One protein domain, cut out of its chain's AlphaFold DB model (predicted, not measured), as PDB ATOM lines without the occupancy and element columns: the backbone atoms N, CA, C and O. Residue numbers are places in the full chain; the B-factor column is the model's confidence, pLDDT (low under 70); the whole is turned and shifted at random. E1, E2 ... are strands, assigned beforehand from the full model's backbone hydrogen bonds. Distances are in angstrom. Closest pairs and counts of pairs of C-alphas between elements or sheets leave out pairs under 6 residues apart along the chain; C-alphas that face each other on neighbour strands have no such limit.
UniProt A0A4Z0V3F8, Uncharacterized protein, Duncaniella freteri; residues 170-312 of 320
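What this domain is: This is residues 170 to 312 of the 320 residues of an uncharacterized protein of Duncaniella freteri (UniProt A0A4Z0V3F8). This is a closed barrel of eight antiparallel strands, running round the ring E1, E3, E4, E5, E6, E8, E9, E10 and back to E1. Two more strands are paired onto it outside the ring: the short E2 on E1, and E7 on E8, where E7 lies between E8 and E5. The printed part has 143 residues, with no named helix and ten strands, E1 to E10 in order along the chain; the class is all strand. The whole is compact, with a radius of gyration of the C-alphas of 15.0 A, and only just elongated, spanning 46 by 30 by 27 A.

Where its parts are: Find C-alpha 170 at (-52.669, 36.637, -53.121); from there E1 runs to residue 181, 28.0 A away, and bends by 73 degrees at residue 175. Next come E2, residues 191 to 193; E3, residues 197 to 204; and E4, residues 212 to 221, 25.8 A long. E5, residues 230 to 242, is 32.1 A long and bends by 69 degrees at residue 236. E6 is residues 245 to 249 and E7 residues 256 to 260. E8, residues 263 to 278, measures 30.7 A and bends by 116 degrees at residue 266, where you find C-alpha 266 at (-43.554, 61.703, -58.860). E9, residues 283 to 292, is 27.2 A long; E10, residues 301 to 311, is 27.1 A long and ends with C-alpha 311 at (-52.092, 36.156, -43.072).

How they stand to each other: Begin at E1, which has E3 and E2 on one side and E10 on the other side. Look for N 172 and O 198, 2.8 A apart, between E1 and E3, and for N 177 and O 193, 2.8 A, in the hairpin of E1 and E2. E3 to E6 form a meander, each strand the antiparallel neighbour of the one before: see N 199 and O 217, 2.8 A; N 216 and O 234, 2.8 A; N 240 and O 247, 2.9 A. From E6 the ring passes to E8 at N 248 and O 275, 2.9 A. E7 to E10 form a second meander, with N 256 and O 270 at 2.8 A, N 274 and O 287 at 2.8 A, and N 286 and O 308 at 2.9 A. The closest C-alphas of E5 and E7 are those of Ser 233 and Lys 259, 5.0 A. N 180 and O 305, 2.8 A, close the ring between E1 and E10.

The domain as a whole: The two C-alphas farthest apart, those of Asp 187 and Ser 209, are 48.2 A apart. The printed part has no cut, and no link is long. The mean pLDDT of the printed part is 90.6; look at residues 184 to 187 for the four under 70.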
ATOM      1  N   TYR A 170     -52.506  36.775 -54.556       92.50
ATOM      2  CA  TYR A 170     -52.669  36.637 -53.121       92.50
ATOM      3  C   TYR A 170     -53.212  37.930 -52.548       92.50
ATOM      4  O   TYR A 170     -52.788  39.013 -52.943       92.50
ATOM      5  N   TYR A 171     -54.125  37.800 -51.595       91.69
ATOM      6  CA  TYR A 171     -54.667  38.921 -50.841       91.69
ATOM      7  C   TYR A 171     -54.530  38.620 -49.359       91.69
ATOM      8  O   TYR A 171     -55.045  37.601 -48.882       91.69
ATOM      9  N   PHE A 172     -53.871  39.514 -48.645       91.19
ATOM     10  CA  PHE A 172     -53.590  39.384 -47.233       91.19
ATOM     11  C   PHE A 172     -54.139  40.600 -46.495       91.19
ATOM     12  O   PHE A 172     -53.622  41.705 -46.674       91.19
ATOM     13  N   PRO A 173     -55.178  40.431 -45.670       87.81
ATOM     14  CA  PRO A 173     -55.460  41.391 -44.619       87.81
ATOM     15  C   PRO A 173     -54.216  41.565 -43.741       87.81
ATOM     16  O   PRO A 173     -53.620  40.573 -43.305       87.81
ATOM     17  N   ALA A 174     -53.804  42.809 -43.520       82.69
ATOM     18  CA  ALA A 174     -52.760  43.113 -42.555       82.69
ATOM     19  C   ALA A 174     -53.383  43.207 -41.158       82.69
ATOM     20  O   ALA A 174     -54.426  43.840 -41.007       82.69
ATOM     21  N   ASP A 175     -52.756  42.571 -40.166       76.69
ATOM     22  CA  ASP A 175     -53.130  42.766 -38.761       76.69
ATOM     23  C   ASP A 175     -52.639  44.142 -38.310       76.69
ATOM     24  O   ASP A 175     -53.432  45.053 -38.116       76.69
ATOM     25  N   ASP A 176     -51.318  44.324 -38.340       87.62
ATOM     26  CA  ASP A 176     -50.652  45.596 -38.110       87.62
ATOM     27  C   ASP A 176     -49.622  45.864 -39.214       87.62
ATOM     28  O   ASP A 176     -48.774  45.024 -39.537       87.62
ATOM     29  N   ILE A 177     -49.685  47.069 -39.776       91.62
ATOM     30  CA  ILE A 177     -48.596  47.703 -40.514       91.62
ATOM     31  C   ILE A 177     -47.962  48.719 -39.572       91.62
ATOM     32  O   ILE A 177     -48.592  49.715 -39.217       91.62
ATOM     33  N   ILE A 178     -46.722  48.459 -39.170       94.81
ATOM     34  CA  ILE A 178     -45.955  49.319 -38.271       94.81
ATOM     35  C   ILE A 178     -44.983  50.129 -39.117       94.81
ATOM     36  O   ILE A 178     -44.162  49.562 -39.834       94.81
ATOM     37  N   SER A 179     -45.084  51.449 -39.020       94.44
ATOM     38  CA  SER A 179     -44.260  52.417 -39.739       94.44
ATOM     39  C   SER A 179     -43.364  53.138 -38.740       94.44
ATOM     40  O   SER A 179     -43.859  53.828 -37.851       94.44
ATOM     41  N   THR A 180     -42.053  52.983 -38.871       94.06
ATOM     42  CA  THR A 180     -41.053  53.601 -37.998       94.06
ATOM     43  C   THR A 180     -40.260  54.630 -38.801       94.06
ATOM     44  O   THR A 180     -39.653  54.250 -39.800       94.06
ATOM     45  N   PRO A 181     -40.250  55.918 -38.422       90.75
ATOM     46  CA  PRO A 181     -39.463  56.937 -39.114       90.75
ATOM     47  C   PRO A 181     -37.992  56.526 -39.261       90.75
ATOM     48  O   PRO A 181     -37.388  56.007 -38.326       90.75
ATOM     49  N   LEU A 182     -37.406  56.764 -40.435       87.81
ATOM     50  CA  LEU A 182     -35.998  56.442 -40.703       87.81
ATOM     51  C   LEU A 182     -35.025  57.460 -40.094       87.81
ATOM     52  O   LEU A 182     -33.831  57.182 -40.014       87.81
ATOM     53  N   ASN A 183     -35.506  58.638 -39.681       81.38
ATOM     54  CA  ASN A 183     -34.659  59.670 -39.094       81.38
ATOM     55  C   ASN A 183     -34.517  59.462 -37.570       81.38
ATOM     56  O   ASN A 183     -35.489  59.674 -36.845       81.38
ATOM     57  N   PRO A 184     -33.323  59.114 -37.057       57.78
ATOM     58  CA  PRO A 184     -33.101  58.893 -35.629       57.78
ATOM     59  C   PRO A 184     -33.185  60.171 -34.778       57.78
ATOM     60  O   PRO A 184     -33.232  60.072 -33.557       57.78
ATOM     61  N   GLU A 185     -33.189  61.359 -35.393       65.50
ATOM     62  CA  GLU A 185     -33.307  62.645 -34.690       65.50
ATOM     63  C   GLU A 185     -34.755  63.141 -34.551       65.50
ATOM     64  O   GLU A 185     -34.986  64.205 -33.978       65.50
ATOM     65  N   SER A 186     -35.749  62.420 -35.085       63.41
ATOM     66  CA  SER A 186     -37.152  62.789 -34.886       63.41
ATOM     67  C   SER A 186     -37.723  62.162 -33.620       63.41
ATOM     68  O   SER A 186     -37.696  60.942 -33.495       63.41
ATOM     69  N   ASP A 187     -38.368  62.968 -32.772       65.88
ATOM     70  CA  ASP A 187     -39.237  62.516 -31.664       65.88
ATOM     71  C   ASP A 187     -40.543  61.839 -32.159       65.88
ATOM     72  O   ASP A 187     -41.535  61.756 -31.435       65.88
ATOM     73  N   ASP A 188     -40.591  61.404 -33.422       75.69
ATOM     74  CA  ASP A 188     -41.781  60.815 -34.024       75.69
ATOM     75  C   ASP A 188     -41.882  59.339 -33.622       75.69
ATOM     76  O   ASP A 188     -41.055  58.505 -33.995       75.69
ATOM     77  N   GLU A 189     -42.931  59.012 -32.871       83.00
ATOM     78  CA  GLU A 189     -43.232  57.641 -32.461       83.00
ATOM     79  C   GLU A 189     -43.647  56.760 -33.658       83.00
ATOM     80  O   GLU A 189     -44.261  57.254 -34.615       83.00
ATOM     81  N   PRO A 190     -43.383  55.439 -33.608       90.56
ATOM     82  CA  PRO A 190     -43.906  54.498 -34.588       90.56
ATOM     83  C   PRO A 190     -45.430  54.592 -34.730       90.56
ATOM     84  O   PRO A 190     -46.167  54.725 -33.752       90.56
ATOM     85  N   TYR A 191     -45.914  54.460 -35.963       91.81
ATOM     86  CA  TYR A 191     -47.337  54.478 -36.282       91.81
ATOM     87  C   TYR A 191     -47.831  53.091 -36.693       91.81
ATOM     88  O   TYR A 191     -47.253  52.465 -37.580       91.81
ATOM     89  N   THR A 192     -48.936  52.643 -36.097       93.69
ATOM     90  CA  THR A 192     -49.573  51.358 -36.412       93.69
ATOM     91  C   THR A 192     -50.896  51.564 -37.145       93.69
ATOM     92  O   THR A 192     -51.748  52.340 -36.704       93.69
ATOM     93  N   TYR A 193     -51.095  50.833 -38.244       91.38
ATOM     94  CA  TYR A 193     -52.324  50.832 -39.038       91.38
ATOM     95  C   TYR A 193     -52.839  49.409 -39.295       91.38
ATOM     96  O   TYR A 193     -52.078  48.557 -39.740       91.38
ATOM     97  N   ASN A 194     -54.136  49.166 -39.074       86.25
ATOM     98  CA  ASN A 194     -54.718  47.815 -39.002       86.25
ATOM     99  C   ASN A 194     -55.904  47.552 -39.949       86.25
ATOM    100  O   ASN A 194     -56.678  46.618 -39.748       86.25
ATOM    101  N   ASN A 195     -56.086  48.391 -40.972       84.62
ATOM    102  CA  ASN A 195     -57.191  48.257 -41.934       84.62
ATOM    103  C   ASN A 195     -56.706  48.130 -43.384       84.62
ATOM    104  O   ASN A 195     -57.459  48.390 -44.319       84.62
ATOM    105  N   ALA A 196     -55.448  47.740 -43.577       89.19
ATOM    106  CA  ALA A 196     -54.865  47.588 -44.899       89.19
ATOM    107  C   ALA A 196     -55.094  46.189 -45.474       89.19
ATOM    108  O   ALA A 196     -55.134  45.185 -44.757       89.19
ATOM    109  N   VAL A 197     -55.148  46.118 -46.802       92.06
ATOM    110  CA  VAL A 197     -55.041  44.855 -47.536       92.06
ATOM    111  C   VAL A 197     -53.817  44.920 -48.427       92.06
ATOM    112  O   VAL A 197     -53.637  45.850 -49.205       92.06
ATOM    113  N   VAL A 198     -52.983  43.895 -48.340       94.25
ATOM    114  CA  VAL A 198     -51.826  43.728 -49.206       94.25
ATOM    115  C   VAL A 198     -52.161  42.706 -50.275       94.25
ATOM    116  O   VAL A 198     -52.596  41.593 -49.977       94.25
ATOM    117  N   ARG A 199     -51.932  43.056 -51.535       94.69
ATOM    118  CA  ARG A 199     -52.045  42.134 -52.657       94.69
ATOM    119  C   ARG A 199     -50.688  41.907 -53.287       94.69
ATOM    120  O   ARG A 199     -49.971  42.854 -53.588       94.69
ATOM    121  N   ILE A 200     -50.367  40.643 -53.528       96.19
ATOM    122  CA  ILE A 200     -49.194  40.246 -54.302       96.19
ATOM    123  C   ILE A 200     -49.684  39.474 -55.517       96.19
ATOM    124  O   ILE A 200     -50.431  38.507 -55.372       96.19
ATOM    125  N   VAL A 201     -49.271  39.896 -56.710       95.88
ATOM    126  CA  VAL A 201     -49.545  39.173 -57.956       95.88
ATOM    127  C   VAL A 201     -48.236  38.702 -58.543       95.88
ATOM    128  O   VAL A 201     -47.357  39.516 -58.796       95.88
ATOM    129  N   LEU A 202     -48.122  37.404 -58.780       95.38
ATOM    130  CA  LEU A 202     -47.013  36.791 -59.487       95.38
ATOM    131  C   LEU A 202     -47.374  36.690 -60.966       95.38
ATOM    132  O   LEU A 202     -48.444  36.195 -61.308       95.38
ATOM    133  N   THR A 203     -46.485  37.129 -61.846       92.50
ATOM    134  CA  THR A 203     -46.691  37.096 -63.299       92.50
ATOM    135  C   THR A 203     -45.486  36.442 -63.965       92.50
ATOM    136  O   THR A 203     -44.362  36.780 -63.587       92.50
ATOM    137  N   PRO A 204     -45.673  35.532 -64.940       88.81
ATOM    138  CA  PRO A 204     -44.570  35.012 -65.743       88.81
ATOM    139  C   PRO A 204     -43.726  36.135 -66.338       88.81
ATOM    140  O   PRO A 204     -44.261  37.119 -66.854       88.81
ATOM    141  N   ASP A 205     -42.406  35.997 -66.243       86.25
ATOM    142  CA  ASP A 205     -41.490  36.934 -66.874       86.25
ATOM    143  C   ASP A 205     -41.653  36.878 -68.401       86.25
ATOM    144  O   ASP A 205     -41.873  35.822 -68.998       86.25
ATOM    145  N   LYS A 206     -41.563  38.044 -69.050       80.44
ATOM    146  CA  LYS A 206     -41.790  38.172 -70.499       80.44
ATOM    147  C   LYS A 206     -40.709  37.489 -71.338       80.44
ATOM    148  O   LYS A 206     -40.947  37.209 -72.509       80.44
ATOM    149  N   THR A 207     -39.524  37.287 -70.771       83.50
ATOM    150  CA  THR A 207     -38.342  36.739 -71.447       83.50
ATOM    151  C   THR A 207     -38.048  35.297 -71.045       83.50
ATOM    152  O   THR A 207     -37.399  34.579 -71.803       83.50
ATOM    153  N   ASP A 208     -38.551  34.859 -69.891       82.88
ATOM    154  CA  ASP A 208     -38.348  33.517 -69.355       82.88
ATOM    155  C   ASP A 208     -39.599  33.049 -68.598       82.88
ATOM    156  O   ASP A 208     -39.818  33.400 -67.442       82.88
ATOM    157  N   SER A 209     -40.423  32.210 -69.230       76.44
ATOM    158  CA  SER A 209     -41.680  31.733 -68.637       76.44
ATOM    159  C   SER A 209     -41.499  30.844 -67.399       76.44
ATOM    160  O   SER A 209     -42.491  30.486 -66.766       76.44
ATOM    161  N   GLN A 210     -40.264  30.447 -67.069       81.31
ATOM    162  CA  GLN A 210     -39.940  29.716 -65.840       81.31
ATOM    163  C   GLN A 210     -39.552  30.650 -64.691       81.31
ATOM    164  O   GLN A 210     -39.362  30.193 -63.563       81.31
ATOM    165  N   LYS A 211     -39.461  31.956 -64.950       88.88
ATOM    166  CA  LYS A 211     -39.295  32.993 -63.935       88.88
ATOM    167  C   LYS A 211     -40.608  33.726 -63.721       88.88
ATOM    168  O   LYS A 211     -41.429  33.866 -64.624       88.88
ATOM    169  N   LEU A 212     -40.788  34.214 -62.501       92.88
ATOM    170  CA  LEU A 212     -41.898  35.082 -62.139       92.88
ATOM    171  C   LEU A 212     -41.351  36.447 -61.728       92.88
ATOM    172  O   LEU A 212     -40.262  36.564 -61.164       92.88
ATOM    173  N   THR A 213     -42.154  37.468 -61.970       95.56
ATOM    174  CA  THR A 213     -42.034  38.788 -61.356       95.56
ATOM    175  C   THR A 213     -43.240  39.019 -60.458       95.56
ATOM    176  O   THR A 213     -44.248  38.316 -60.581       95.56
ATOM    177  N   ALA A 214     -43.155  39.982 -59.545       97.50
ATOM    178  CA  ALA A 214     -44.267  40.339 -58.678       97.50
ATOM    179  C   ALA A 214     -44.703  41.795 -58.846       97.50
ATOM    180  O   ALA A 214     -43.884  42.688 -59.068       97.50
ATOM    181  N   SER A 215     -45.998  42.040 -58.664       97.62
ATOM    182  CA  SER A 215     -46.513  43.346 -58.265       97.62
ATOM    183  C   SER A 215     -46.989  43.282 -56.818       97.62
ATOM    184  O   SER A 215     -47.761  42.389 -56.463       97.62
ATOM    185  N   LEU A 216     -46.561  44.243 -56.010       97.81
ATOM    186  CA  LEU A 216     -47.028  44.475 -54.651       97.81
ATOM    187  C   LEU A 216     -47.994  45.660 -54.668       97.81
ATOM    188  O   LEU A 216     -47.632  46.728 -55.151       97.81
ATOM    189  N   THR A 217     -49.198  45.493 -54.134       97.06
ATOM    190  CA  THR A 217     -50.179  46.571 -53.964       97.06
ATOM    191  C   THR A 217     -50.594  46.658 -52.503       97.06
ATOM    192  O   THR A 217     -50.963  45.658 -51.893       97.06
ATOM    193  N   LEU A 218     -50.545  47.863 -51.959       95.62
ATOM    194  CA  LEU A 218     -50.955  48.228 -50.612       95.62
ATOM    195  C   LEU A 218     -52.261  49.015 -50.741       95.62
ATOM    196  O   LEU A 218     -52.240  50.133 -51.249       95.62
ATOM    197  N   PHE A 219     -53.387  48.430 -50.336       93.81
ATOM    198  CA  PHE A 219     -54.700  49.072 -50.385       93.81
ATOM    199  C   PHE A 219     -55.018  49.787 -49.077       93.81
ATOM    200  O   PHE A 219     -54.800  49.237 -47.995       93.81
ATOM    201  N   ASP A 220     -55.591  50.984 -49.214       90.25
ATOM    202  CA  ASP A 220     -56.105  51.820 -48.126       90.25
ATOM    203  C   ASP A 220     -55.094  52.066 -46.987       90.25
ATOM    204  O   ASP A 220     -55.469  52.188 -45.827       90.25
ATOM    205  N   VAL A 221     -53.798  52.160 -47.291       92.31
ATOM    206  CA  VAL A 221     -52.742  52.277 -46.274       92.31
ATOM    207  C   VAL A 221     -52.556  53.697 -45.748       92.31
ATOM    208  O   VAL A 221     -52.812  54.685 -46.441       92.31
ATOM    209  N   LYS A 222     -52.048  53.780 -44.513       92.06
ATOM    210  CA  LYS A 222     -51.509  54.991 -43.886       92.06
ATOM    211  C   LYS A 222     -50.185  54.675 -43.204       92.06
ATOM    212  O   LYS A 222     -50.057  53.619 -42.591       92.06
ATOM    213  N   PHE A 223     -49.257  55.627 -43.245       91.19
ATOM    214  CA  PHE A 223     -47.946  55.516 -42.590       91.19
ATOM    215  C   PHE A 223     -47.750  56.528 -41.452       91.19
ATOM    216  O   PHE A 223     -46.764  56.460 -40.727       91.19
ATOM    217  N   ASN A 224     -48.700  57.450 -41.268       87.50
ATOM    218  CA  ASN A 224     -48.808  58.317 -40.099       87.50
ATOM    219  C   ASN A 224     -50.278  58.723 -39.862       87.50
ATOM    220  O   ASN A 224     -51.162  58.447 -40.681       87.50
ATOM    221  N   SER A 225     -50.545  59.401 -38.745       86.31
ATOM    222  CA  SER A 225     -51.899  59.796 -38.334       86.31
ATOM    223  C   SER A 225     -52.513  60.928 -39.167       86.31
ATOM    224  O   SER A 225     -53.740  60.997 -39.274       86.31
ATOM    225  N   SER A 226     -51.698  61.799 -39.768       82.00
ATOM    226  CA  SER A 226     -52.151  62.939 -40.577       82.00
ATOM    227  C   SER A 226     -52.445  62.571 -42.035       82.00
ATOM    228  O   SER A 226     -53.051  63.357 -42.765       82.00
ATOM    229  N   MET A 227     -52.063  61.368 -42.465       86.12
ATOM    230  CA  MET A 227     -52.252  60.887 -43.827       86.12
ATOM    231  C   MET A 227     -53.715  60.509 -44.116       86.12
ATOM    232  O   MET A 227     -54.404  59.870 -43.309       86.12
ATOM    233  N   SER A 228     -54.183  60.835 -45.322       88.62
ATOM    234  CA  SER A 228     -55.362  60.179 -45.902       88.62
ATOM    235  C   SER A 228     -54.992  58.775 -46.375       88.62
ATOM    236  O   SER A 228     -53.836  58.517 -46.693       88.62
ATOM    237  N   THR A 229     -55.950  57.852 -46.414       90.31
ATOM    238  CA  THR A 229     -55.683  56.513 -46.960       90.31
ATOM    239  C   THR A 229     -55.273  56.610 -48.425       90.31
ATOM    240  O   THR A 229     -55.912  57.331 -49.195       90.31
ATOM    241  N   VAL A 230     -54.249  55.860 -48.817       91.12
ATOM    242  CA  VAL A 230     -53.793  55.770 -50.209       91.12
ATOM    243  C   VAL A 230     -53.717  54.323 -50.668       91.12
ATOM    244  O   VAL A 230     -53.552  53.412 -49.860       91.12
ATOM    245  N   THR A 231     -53.813  54.117 -51.979       94.19
ATOM    246  CA  THR A 231     -53.473  52.838 -52.606       94.19
ATOM    247  C   THR A 231     -52.209  53.021 -53.424       94.19
ATOM    248  O   THR A 231     -52.151  53.904 -54.277       94.19
ATOM    249  N   LEU A 232     -51.207  52.192 -53.150       95.69
ATOM    250  CA  LEU A 232     -49.874  52.289 -53.736       95.69
ATOM    251  C   LEU A 232     -49.476  50.939 -54.315       95.69
ATOM    252  O   LEU A 232     -49.844  49.894 -53.775       95.69
ATOM    253  N   SER A 233     -48.688  50.941 -55.381       97.69
ATOM    254  CA  SER A 233     -48.176  49.715 -55.980       97.69
ATOM    255  C   SER A 233     -46.743  49.840 -56.475       97.69
ATOM    256  O   SER A 233     -46.319  50.898 -56.931       97.69
ATOM    257  N   ALA A 234     -46.018  48.731 -56.384       97.88
ATOM    258  CA  ALA A 234     -44.692  48.534 -56.945       97.88
ATOM    259  C   ALA A 234     -44.731  47.307 -57.857       97.88
ATOM    260  O   ALA A 234     -45.310  46.279 -57.502       97.88
ATOM    261  N   GLU A 235     -44.134  47.401 -59.039       96.44
ATOM    262  CA  GLU A 235     -44.248  46.388 -60.093       96.44
ATOM    263  C   GLU A 235     -42.880  45.858 -60.528       96.44
ATOM    264  O   GLU A 235     -41.850  46.481 -60.285       96.44
ATOM    265  N   ASN A 236     -42.886  44.720 -61.232       94.56
ATOM    266  CA  ASN A 236     -41.690  44.057 -61.766       94.56
ATOM    267  C   ASN A 236     -40.658  43.700 -60.681       94.56
ATOM    268  O   ASN A 236     -39.449  43.754 -60.903       94.56
ATOM    269  N   LEU A 237     -41.143  43.330 -59.496       97.12
ATOM    270  CA  LEU A 237     -40.304  42.940 -58.372       97.12
ATOM    271  C   LEU A 237     -39.700  41.544 -58.607       97.12
ATOM    272  O   LEU A 237     -40.384  40.670 -59.154       97.12
ATOM    273  N   PRO A 238     -38.448  41.301 -58.180       96.06
ATOM    274  CA  PRO A 238     -37.801  40.004 -58.340       96.06
ATOM    275  C   PRO A 238     -38.453  38.954 -57.437       96.06
ATOM    276  O   PRO A 238     -38.690  39.208 -56.256       96.06
ATOM    277  N   VAL A 239     -38.694  37.754 -57.973       96.56
ATOM    278  CA  VAL A 239     -39.292  36.640 -57.228       96.56
ATOM    279  C   VAL A 239     -38.362  35.436 -57.243       96.56
ATOM    280  O   VAL A 239     -37.855  35.035 -58.289       96.56
ATOM    281  N   LYS A 240     -38.188  34.819 -56.075       94.38
ATOM    282  CA  LYS A 240     -37.657  33.458 -55.950       94.38
ATOM    283  C   LYS A 240     -38.746  32.557 -55.398       94.38
ATOM    284  O   LYS A 240     -39.319  32.872 -54.355       94.38
ATOM    285  N   VAL A 241     -39.013  31.459 -56.091       92.56
ATOM    286  CA  VAL A 241     -40.010  30.459 -55.703       92.56
ATOM    287  C   VAL A 241     -39.296  29.211 -55.207       92.56
ATOM    288  O   VAL A 241     -38.274  28.820 -55.764       92.56
ATOM    289  N   ASP A 242     -39.845  28.590 -54.172       89.31
ATOM    290  CA  ASP A 242     -39.415  27.288 -53.677       89.31
ATOM    291  C   ASP A 242     -40.626  26.395 -53.382       89.31
ATOM    292  O   ASP A 242     -41.775  26.759 -53.632       89.31
ATOM    293  N   SER A 243     -40.376  25.201 -52.849       83.56
ATOM    294  CA  SER A 243     -41.418  24.207 -52.575       83.56
ATOM    295  C   SER A 243     -42.423  24.604 -51.483       83.56
ATOM    296  O   SER A 243     -43.420  23.907 -51.306       83.56
ATOM    297  N   ASN A 244     -42.182  25.694 -50.748       86.81
ATOM    298  CA  ASN A 244     -43.034  26.169 -49.657       86.81
ATOM    299  C   ASN A 244     -43.671  27.538 -49.946       86.81
ATOM    300  O   ASN A 244     -44.506  27.998 -49.166       86.81
ATOM    301  N   GLY A 245     -43.299  28.213 -51.031       92.50
ATOM    302  CA  GLY A 245     -43.870  29.505 -51.391       92.50
ATOM    303  C   GLY A 245     -42.904  30.357 -52.194       92.50
ATOM    304  O   GLY A 245     -42.286  29.886 -53.145       92.50
ATOM    305  N   PHE A 246     -42.802  31.636 -51.838       95.31
ATOM    306  CA  PHE A 246     -41.975  32.577 -52.580       95.31
ATOM    307  C   PHE A 246     -41.411  33.688 -51.698       95.31
ATOM    308  O   PHE A 246     -41.897  33.973 -50.601       95.31
ATOM    309  N   SER A 247     -40.376  34.342 -52.208       97.31
ATOM    310  CA  SER A 247     -39.771  35.523 -51.608       97.31
ATOM    311  C   SER A 247     -39.557  36.621 -52.640       97.31
ATOM    312  O   SER A 247     -39.311  36.342 -53.814       97.31
ATOM    313  N   ILE A 248     -39.653  37.860 -52.170       98.25
ATOM    314  CA  ILE A 248     -39.297  39.071 -52.907       98.25
ATOM    315  C   ILE A 248     -38.170  39.721 -52.120       98.25
ATOM    316  O   ILE A 248     -38.300  39.954 -50.919       98.25
ATOM    317  N   THR A 249     -37.036  39.960 -52.761       98.06
ATOM    318  CA  THR A 249     -35.902  40.649 -52.139       98.06
ATOM    319  C   THR A 249     -35.257  41.532 -53.181       98.06
ATOM    320  O   THR A 249     -34.722  41.031 -54.171       98.06
ATOM    321  N   THR A 250     -35.361  42.840 -52.986       97.88
ATOM    322  CA  THR A 250     -34.745  43.823 -53.876       97.88
ATOM    323  C   THR A 250     -33.291  44.057 -53.483       97.88
ATOM    324  O   THR A 250     -32.879  43.743 -52.366       97.88
ATOM    325  N   GLU A 251     -32.512  44.612 -54.409       96.75
ATOM    326  CA  GLU A 251     -31.188  45.149 -54.087       96.75
ATOM    327  C   GLU A 251     -31.322  46.240 -53.013       96.75
ATOM    328  O   GLU A 251     -32.322  46.966 -52.981       96.75
ATOM    329  N   GLU A 252     -30.329  46.313 -52.128       95.06
ATOM    330  CA  GLU A 252     -30.275  47.300 -51.050       95.06
ATOM    331  C   GLU A 252     -30.276  48.720 -51.629       95.06
ATOM    332  O   GLU A 252     -29.638  48.985 -52.650       95.06
ATOM    333  N   ASP A 253     -31.076  49.599 -51.027       93.62
ATOM    334  CA  ASP A 253     -31.275  51.011 -51.377       93.62
ATOM    335  C   ASP A 253     -31.731  51.292 -52.818       93.62
ATOM    336  O   ASP A 253     -31.869  52.448 -53.234       93.62
ATOM    337  N   LYS A 254     -32.048  50.249 -53.593       97.06
ATOM    338  CA  LYS A 254     -32.630  50.405 -54.922       97.06
ATOM    339  C   LYS A 254     -34.024  51.002 -54.797       97.06
ATOM    340  O   LYS A 254     -34.969  50.319 -54.399       97.06
ATOM    341  N   LYS A 255     -34.152  52.265 -55.198       96.81
ATOM    342  CA  LYS A 255     -35.437  52.955 -55.293       96.81
ATOM    343  C   LYS A 255     -36.262  52.385 -56.441       96.81
ATOM    344  O   LYS A 255     -35.808  52.324 -57.584       96.81
ATOM    345  N   ILE A 256     -37.482  51.987 -56.120       97.81
ATOM    346  CA  ILE A 256     -38.488  51.503 -57.058       97.81
ATOM    347  C   ILE A 256     -39.612  52.531 -57.090       97.81
ATOM    348  O   ILE A 256     -40.063  53.009 -56.049       97.81
ATOM    349  N   GLU A 257     -40.038  52.881 -58.300       97.50
ATOM    350  CA  GLU A 257     -41.141  53.811 -58.513       97.50
ATOM    351  C   GLU A 257     -42.439  53.252 -57.925       97.50
ATOM    352  O   GLU A 257     -42.781  52.079 -58.121       97.50
ATOM    353  N   LEU A 258     -43.179  54.118 -57.237       97.56
ATOM    354  CA  LEU A 258     -44.526  53.820 -56.773       97.56
ATOM    355  C   LEU A 258     -45.560  54.285 -57.795       97.56
ATOM    356  O   LEU A 258     -45.384  55.300 -58.472       97.56
ATOM    357  N   LYS A 259     -46.664  53.547 -57.887       97.06
ATOM    358  CA  LYS A 259     -47.816  53.884 -58.723       97.06
ATOM    359  C   LYS A 259     -49.104  53.918 -57.915       97.06
ATOM    360  O   LYS A 259     -49.313  53.057 -57.059       97.06
ATOM    361  N   ASP A 260     -49.989  54.842 -58.260       93.75
ATOM    362  CA  ASP A 260     -51.375  54.898 -57.801       93.75
ATOM    363  C   ASP A 260     -52.352  54.749 -58.988       93.75
ATOM    364  O   ASP A 260     -51.973  54.336 -60.087       93.75
ATOM    365  N   ALA A 261     -53.631  55.075 -58.777       89.44
ATOM    366  CA  ALA A 261     -54.643  55.025 -59.832       89.44
ATOM    367  C   ALA A 261     -54.413  56.042 -60.973       89.44
ATOM    368  O   ALA A 261     -54.934  55.841 -62.070       89.44
ATOM    369  N   ALA A 262     -53.668  57.127 -60.732       91.25
ATOM    370  CA  ALA A 262     -53.338  58.156 -61.716       91.25
ATOM    371  C   ALA A 262     -52.035  57.857 -62.482       91.25
ATOM    372  O   ALA A 262     -51.815  58.425 -63.555       91.25
ATOM    373  N   GLY A 263     -51.194  56.950 -61.980       93.94
ATOM    374  CA  GLY A 263     -49.987  56.476 -62.652       93.94
ATOM    375  C   GLY A 263     -48.769  56.513 -61.740       93.94
ATOM    376  O   GLY A 263     -48.873  56.266 -60.544       93.94
ATOM    377  N   VAL A 264     -47.591  56.777 -62.311       95.75
ATOM    378  CA  VAL A 264     -46.345  56.890 -61.534       95.75
ATOM    379  C   VAL A 264     -46.417  58.111 -60.622       95.75
ATOM    380  O   VAL A 264     -46.684  59.227 -61.069       95.75
ATOM    381  N   MET A 265     -46.140  57.891 -59.342       93.75
ATOM    382  CA  MET A 265     -46.106  58.928 -58.324       93.75
ATOM    383  C   MET A 265     -44.754  59.628 -58.366       93.75
ATOM    384  O   MET A 265     -43.712  59.029 -58.097       93.75
ATOM    385  N   LYS A 266     -44.772  60.907 -58.732       92.81
ATOM    386  CA  LYS A 266     -43.554  61.703 -58.860       92.81
ATOM    387  C   LYS A 266     -42.865  61.859 -57.501       92.81
ATOM    388  O   LYS A 266     -43.524  62.205 -56.527       92.81
ATOM    389  N   ASP A 267     -41.547  61.656 -57.479       92.00
ATOM    390  CA  ASP A 267     -40.687  61.859 -56.306       92.00
ATOM    391  C   ASP A 267     -41.098  61.013 -55.072       92.00
ATOM    392  O   ASP A 267     -40.749  61.350 -53.945       92.00
ATOM    393  N   CYS A 268     -41.804  59.895 -55.289       95.06
ATOM    394  CA  CYS A 268     -42.143  58.891 -54.276       95.06
ATOM    395  C   CYS A 268     -41.481  57.553 -54.625       95.06
ATOM    396  O   CYS A 268     -41.403  57.177 -55.798       95.06
ATOM    397  N   SER A 269     -41.033  56.794 -53.622       97.00
ATOM    398  CA  SER A 269     -40.366  55.512 -53.870       97.00
ATOM    399  C   SER A 269     -40.528  54.499 -52.744       97.00
ATOM    400  O   SER A 269     -40.859  54.841 -51.611       97.00
ATOM    401  N   ILE A 270     -40.274  53.238 -53.082       97.88
ATOM    402  CA  ILE A 270     -40.129  52.125 -52.145       97.88
ATOM    403  C   ILE A 270     -38.778  51.445 -52.382       97.88
ATOM    404  O   ILE A 270     -38.336  51.317 -53.525       97.88
ATOM    405  N   SER A 271     -38.105  51.016 -51.323       98.00
ATOM    406  CA  SER A 271     -36.805  50.338 -51.390       98.00
ATOM    407  C   SER A 271     -36.692  49.264 -50.312       98.00
ATOM    408  O   SER A 271     -37.601  49.080 -49.502       98.00
ATOM    409  N   ASN A 272     -35.585  48.515 -50.318       97.94
ATOM    410  CA  ASN A 272     -35.271  47.527 -49.278       97.94
ATOM    411  C   ASN A 272     -36.394  46.498 -49.035       97.94
ATOM    412  O   ASN A 272     -36.564  45.997 -47.924       97.94
ATOM    413  N   ILE A 273     -37.151  46.157 -50.088       98.50
ATOM    414  CA  ILE A 273     -38.296  45.251 -49.999       98.50
ATOM    415  C   ILE A 273     -37.794  43.845 -49.687       98.50
ATOM    416  O   ILE A 273     -37.063  43.241 -50.476       98.50
ATOM    417  N   LYS A 274     -38.254  43.299 -48.564       98.25
ATOM    418  CA  LYS A 274     -38.052  41.918 -48.132       98.25
ATOM    419  C   LYS A 274     -39.409  41.322 -47.802       98.25
ATOM    420  O   LYS A 274     -40.070  41.713 -46.850       98.25
ATOM    421  N   THR A 275     -39.851  40.368 -48.607       97.56
ATOM    422  CA  THR A 275     -41.091  39.624 -48.374       97.56
ATOM    423  C   THR A 275     -40.805  38.136 -48.407       97.56
ATOM    424  O   THR A 275     -40.109  37.659 -49.306       97.56
ATOM    425  N   ARG A 276     -41.386  37.387 -47.473       96.81
ATOM    426  CA  ARG A 276     -41.397  35.925 -47.497       96.81
ATOM    427  C   ARG A 276     -42.813  35.433 -47.252       96.81
ATOM    428  O   ARG A 276     -43.359  35.665 -46.181       96.81
ATOM    429  N   THR A 277     -43.365  34.719 -48.226       95.38
ATOM    430  CA  THR A 277     -44.680  34.078 -48.139       95.38
ATOM    431  C   THR A 277     -44.493  32.573 -48.025       95.38
ATOM    432  O   THR A 277     -43.866  31.971 -48.900       95.38
ATOM    433  N   PHE A 278     -45.073  31.952 -46.998       92.31
ATOM    434  CA  PHE A 278     -45.208  30.497 -46.939       92.31
ATOM    435  C   PHE A 278     -46.645  30.119 -47.294       92.31
ATOM    436  O   PHE A 278     -47.577  30.254 -46.499       92.31
ATOM    437  N   VAL A 279     -46.835  29.678 -48.536       88.44
ATOM    438  CA  VAL A 279     -48.161  29.469 -49.130       88.44
ATOM    439  C   VAL A 279     -48.982  28.408 -48.381       88.44
ATOM    440  O   VAL A 279     -50.161  28.673 -48.131       88.44
ATOM    441  N   PRO A 280     -48.421  27.253 -47.960       80.50
ATOM    442  CA  PRO A 280     -49.181  26.242 -47.225       80.50
ATOM    443  C   PRO A 280     -49.694  26.734 -45.866       80.50
ATOM    444  O   PRO A 280     -50.810  26.396 -45.465       80.50
ATOM    445  N   GLN A 281     -48.905  27.541 -45.159       82.81
ATOM    446  CA  GLN A 281     -49.235  28.087 -43.840       82.81
ATOM    447  C   GLN A 281     -50.099  29.345 -43.944       82.81
ATOM    448  O   GLN A 281     -50.874  29.636 -43.038       82.81
ATOM    449  N   GLY A 282     -50.015  30.060 -45.066       84.06
ATOM    450  CA  GLY A 282     -50.774  31.277 -45.294       84.06
ATOM    451  C   GLY A 282     -50.312  32.458 -44.464       84.06
ATOM    452  O   GLY A 282     -51.133  33.301 -44.114       84.06
ATOM    453  N   ASN A 283     -49.021  32.501 -44.143       89.62
ATOM    454  CA  ASN A 283     -48.374  33.617 -43.477       89.62
ATOM    455  C   ASN A 283     -47.344  34.267 -44.406       89.62
ATOM    456  O   ASN A 283     -46.641  33.604 -45.175       89.62
ATOM    457  N   THR A 284     -47.246  35.582 -44.287       93.44
ATOM    458  CA  THR A 284     -46.303  36.400 -45.033       93.44
ATOM    459  C   THR A 284     -45.680  37.412 -44.096       93.44
ATOM    460  O   THR A 284     -46.391  38.131 -43.399       93.44
ATOM    461  N   THR A 285     -44.357  37.496 -44.094       94.62
ATOM    462  CA  THR A 285     -43.646  38.621 -43.486       94.62
ATOM    463  C   THR A 285     -43.250  39.598 -44.575       94.62
ATOM    464  O   THR A 285     -42.869  39.191 -45.676       94.62
ATOM    465  N   MET A 286     -43.363  40.886 -44.277       96.31
ATOM    466  CA  MET A 286     -43.048  41.959 -45.203       96.31
ATOM    467  C   MET A 286     -42.331  43.080 -44.470       96.31
ATOM    468  O   MET A 286     -42.795  43.532 -43.425       96.31
ATOM    469  N   SER A 287     -41.233  43.547 -45.047       97.75
ATOM    470  CA  SER A 287     -40.610  44.803 -44.676       97.75
ATOM    471  C   SER A 287     -40.102  45.556 -45.895       97.75
ATOM    472  O   SER A 287     -39.810  44.950 -46.930       97.75
ATOM    473  N   PHE A 288     -40.078  46.878 -45.802       98.06
ATOM    474  CA  PHE A 288     -39.601  47.777 -46.850       98.06
ATOM    475  C   PHE A 288     -39.401  49.178 -46.281       98.06
ATOM    476  O   PHE A 288     -39.974  49.513 -45.250       98.06
ATOM    477  N   ASP A 289     -38.648  50.004 -46.989       97.75
ATOM    478  CA  ASP A 289     -38.579  51.436 -46.728       97.75
ATOM    479  C   ASP A 289     -39.464  52.166 -47.728       97.75
ATOM    480  O   ASP A 289     -39.508  51.799 -48.906       97.75
ATOM    481  N   ILE A 290     -40.177  53.189 -47.270       95.94
ATOM    482  CA  ILE A 290     -41.050  53.993 -48.117       95.94
ATOM    483  C   ILE A 290     -40.759  55.480 -47.941       95.94
ATOM    484  O   ILE A 290     -40.591  55.971 -46.826       95.94
ATOM    485  N   ASP A 291     -40.714  56.189 -49.064       94.81
ATOM    486  CA  ASP A 291     -40.498  57.628 -49.158       94.81
ATOM    487  C   ASP A 291     -41.681  58.251 -49.908       94.81
ATOM    488  O   ASP A 291     -41.886  57.993 -51.100       94.81
ATOM    489  N   LEU A 292     -42.492  59.018 -49.175       92.81
ATOM    490  CA  LEU A 292     -43.714  59.668 -49.652       92.81
ATOM    491  C   LEU A 292     -43.702  61.179 -49.378       92.81
ATOM    492  O   LEU A 292     -44.768  61.801 -49.355       92.81
ATOM    493  N   GLU A 293     -42.534  61.786 -49.143       89.12
ATOM    494  CA  GLU A 293     -42.441  63.200 -48.749       89.12
ATOM    495  C   GLU A 293     -43.134  64.125 -49.758       89.12
ATOM    496  O   GLU A 293     -43.842  65.063 -49.378       89.12
ATOM    497  N   ALA A 294     -43.006  63.805 -51.049       88.31
ATOM    498  CA  ALA A 294     -43.585  64.569 -52.147       88.31
ATOM    499  C   ALA A 294     -45.124  64.530 -52.207       88.31
ATOM    500  O   ALA A 294     -45.727  65.385 -52.860       88.31
ATOM    501  N   LEU A 295     -45.780  63.582 -51.521       86.06
ATOM    502  CA  LEU A 295     -47.238  63.426 -51.564       86.06
ATOM    503  C   LEU A 295     -47.973  64.587 -50.880       86.06
ATOM    504  O   LEU A 295     -49.069  64.964 -51.291       86.06
ATOM    505  N   ASN A 296     -47.383  65.153 -49.826       79.88
ATOM    506  CA  ASN A 296     -47.973  66.264 -49.091       79.88
ATOM    507  C   ASN A 296     -46.910  67.314 -48.746       79.88
ATOM    508  O   ASN A 296     -46.417  67.340 -47.623       79.88
ATOM    509  N   PRO A 297     -46.582  68.231 -49.673       76.12
ATOM    510  CA  PRO A 297     -45.523  69.218 -49.458       76.12
ATOM    511  C   PRO A 297     -45.755  70.156 -48.261       76.12
ATOM    512  O   PRO A 297     -44.806  70.742 -47.751       76.12
ATOM    513  N   GLN A 298     -47.008  70.327 -47.819       77.56
ATOM    514  CA  GLN A 298     -47.344  71.160 -46.657       77.56
ATOM    515  C   GLN A 298     -47.145  70.419 -45.330       77.56
ATOM    516  O   GLN A 298     -46.811  71.043 -44.324       77.56
ATOM    517  N   HIS A 299     -47.313  69.096 -45.336       77.06
ATOM    518  CA  HIS A 299     -47.060  68.212 -44.200       77.06
ATOM    519  C   HIS A 299     -46.372  66.930 -44.691       77.06
ATOM    520  O   HIS A 299     -47.046  65.901 -44.829       77.06
ATOM    521  N   PRO A 300     -45.060  66.996 -45.002       78.44
ATOM    522  CA  PRO A 300     -44.344  65.887 -45.618       78.44
ATOM    523  C   PRO A 300     -44.432  64.621 -44.777       78.44
ATOM    524  O   PRO A 300     -44.294  64.646 -43.551       78.44
ATOM    525  N   ILE A 301     -44.657  63.502 -45.453       82.56
ATOM    526  CA  ILE A 301     -44.623  62.184 -44.834       82.56
ATOM    527  C   ILE A 301     -43.165  61.758 -44.823       82.56
ATOM    528  O   ILE A 301     -42.637  61.371 -45.863       82.56
ATOM    529  N   LYS A 302     -42.522  61.865 -43.658       86.69
ATOM    530  CA  LYS A 302     -41.121  61.470 -43.502       86.69
ATOM    531  C   LYS A 302     -40.913  60.017 -43.953       86.69
ATOM    532  O   LYS A 302     -41.795  59.189 -43.695       86.69
ATOM    533  N   PRO A 303     -39.755  59.691 -44.550       92.69
ATOM    534  CA  PRO A 303     -39.426  58.328 -44.918       92.69
ATOM    535  C   PRO A 303     -39.481  57.408 -43.701       92.69
ATOM    536  O   PRO A 303     -39.009  57.767 -42.615       92.69
ATOM    537  N   CYS A 304     -40.054  56.223 -43.870       94.50
ATOM    538  CA  CYS A 304     -40.207  55.263 -42.788       94.50
ATOM    539  C   CYS A 304     -39.872  53.839 -43.230       94.50
ATOM    540  O   CYS A 304     -40.068  53.453 -44.383       94.50
ATOM    541  N   HIS A 305     -39.366  53.067 -42.277       96.69
ATOM    542  CA  HIS A 305     -39.248  51.627 -42.371       96.69
ATOM    543  C   HIS A 305     -40.577  51.000 -41.965       96.69
ATOM    544  O   HIS A 305     -41.119  51.292 -40.897       96.69
ATOM    545  N   VAL A 306     -41.100  50.124 -42.806       96.31
ATOM    546  CA  VAL A 306     -42.385  49.468 -42.614       96.31
ATOM    547  C   VAL A 306     -42.162  47.993 -42.342       96.31
ATOM    548  O   VAL A 306     -41.427  47.331 -43.068       96.31
ATOM    549  N   ASN A 307     -42.844  47.468 -41.328       96.00
ATOM    550  CA  ASN A 307     -42.947  46.039 -41.054       96.00
ATOM    551  C   ASN A 307     -44.414  45.622 -40.999       96.00
ATOM    552  O   ASN A 307     -45.242  46.306 -40.399       96.00
ATOM    553  N   ALA A 308     -44.725  44.469 -41.585       93.62
ATOM    554  CA  ALA A 308     -46.047  43.874 -41.517       93.62
ATOM    555  C   ALA A 308     -45.967  42.346 -41.428       93.62
ATOM    556  O   ALA A 308     -45.193  41.690 -42.133       93.62
ATOM    557  N   SER A 309     -46.818  41.782 -40.573       90.50
ATOM    558  CA  SER A 309     -47.136  40.354 -40.564       90.50
ATOM    559  C   SER A 309     -48.525  40.172 -41.152       90.50
ATOM    560  O   SER A 309     -49.497  40.758 -40.680       90.50
ATOM    561  N   LEU A 310     -48.611  39.387 -42.216       90.50
ATOM    562  CA  LEU A 310     -49.823  39.226 -43.001       90.50
ATOM    563  C   LEU A 310     -50.254  37.763 -42.970       90.50
ATOM    564  O   LEU A 310     -49.416  36.858 -42.997       90.50
ATOM    565  N   THR A 311     -51.561  37.518 -42.960       88.75
ATOM    566  CA  THR A 311     -52.092  36.156 -43.072       88.75
ATOM    567  C   THR A 311     -53.238  36.086 -44.071       88.75
ATOM    568  O   THR A 311     -53.752  37.098 -44.543       88.75
ATOM    569  N   TYR A 312     -53.629  34.875 -44.449       82.38
ATOM    570  CA  TYR A 312     -54.767  34.654 -45.337       82.38
ATOM    571  C   TYR A 312     -56.134  34.940 -44.703       82.38
ATOM    572  O   TYR A 312     -57.120  35.125 -45.421       82.38
TER     573      TYR A 312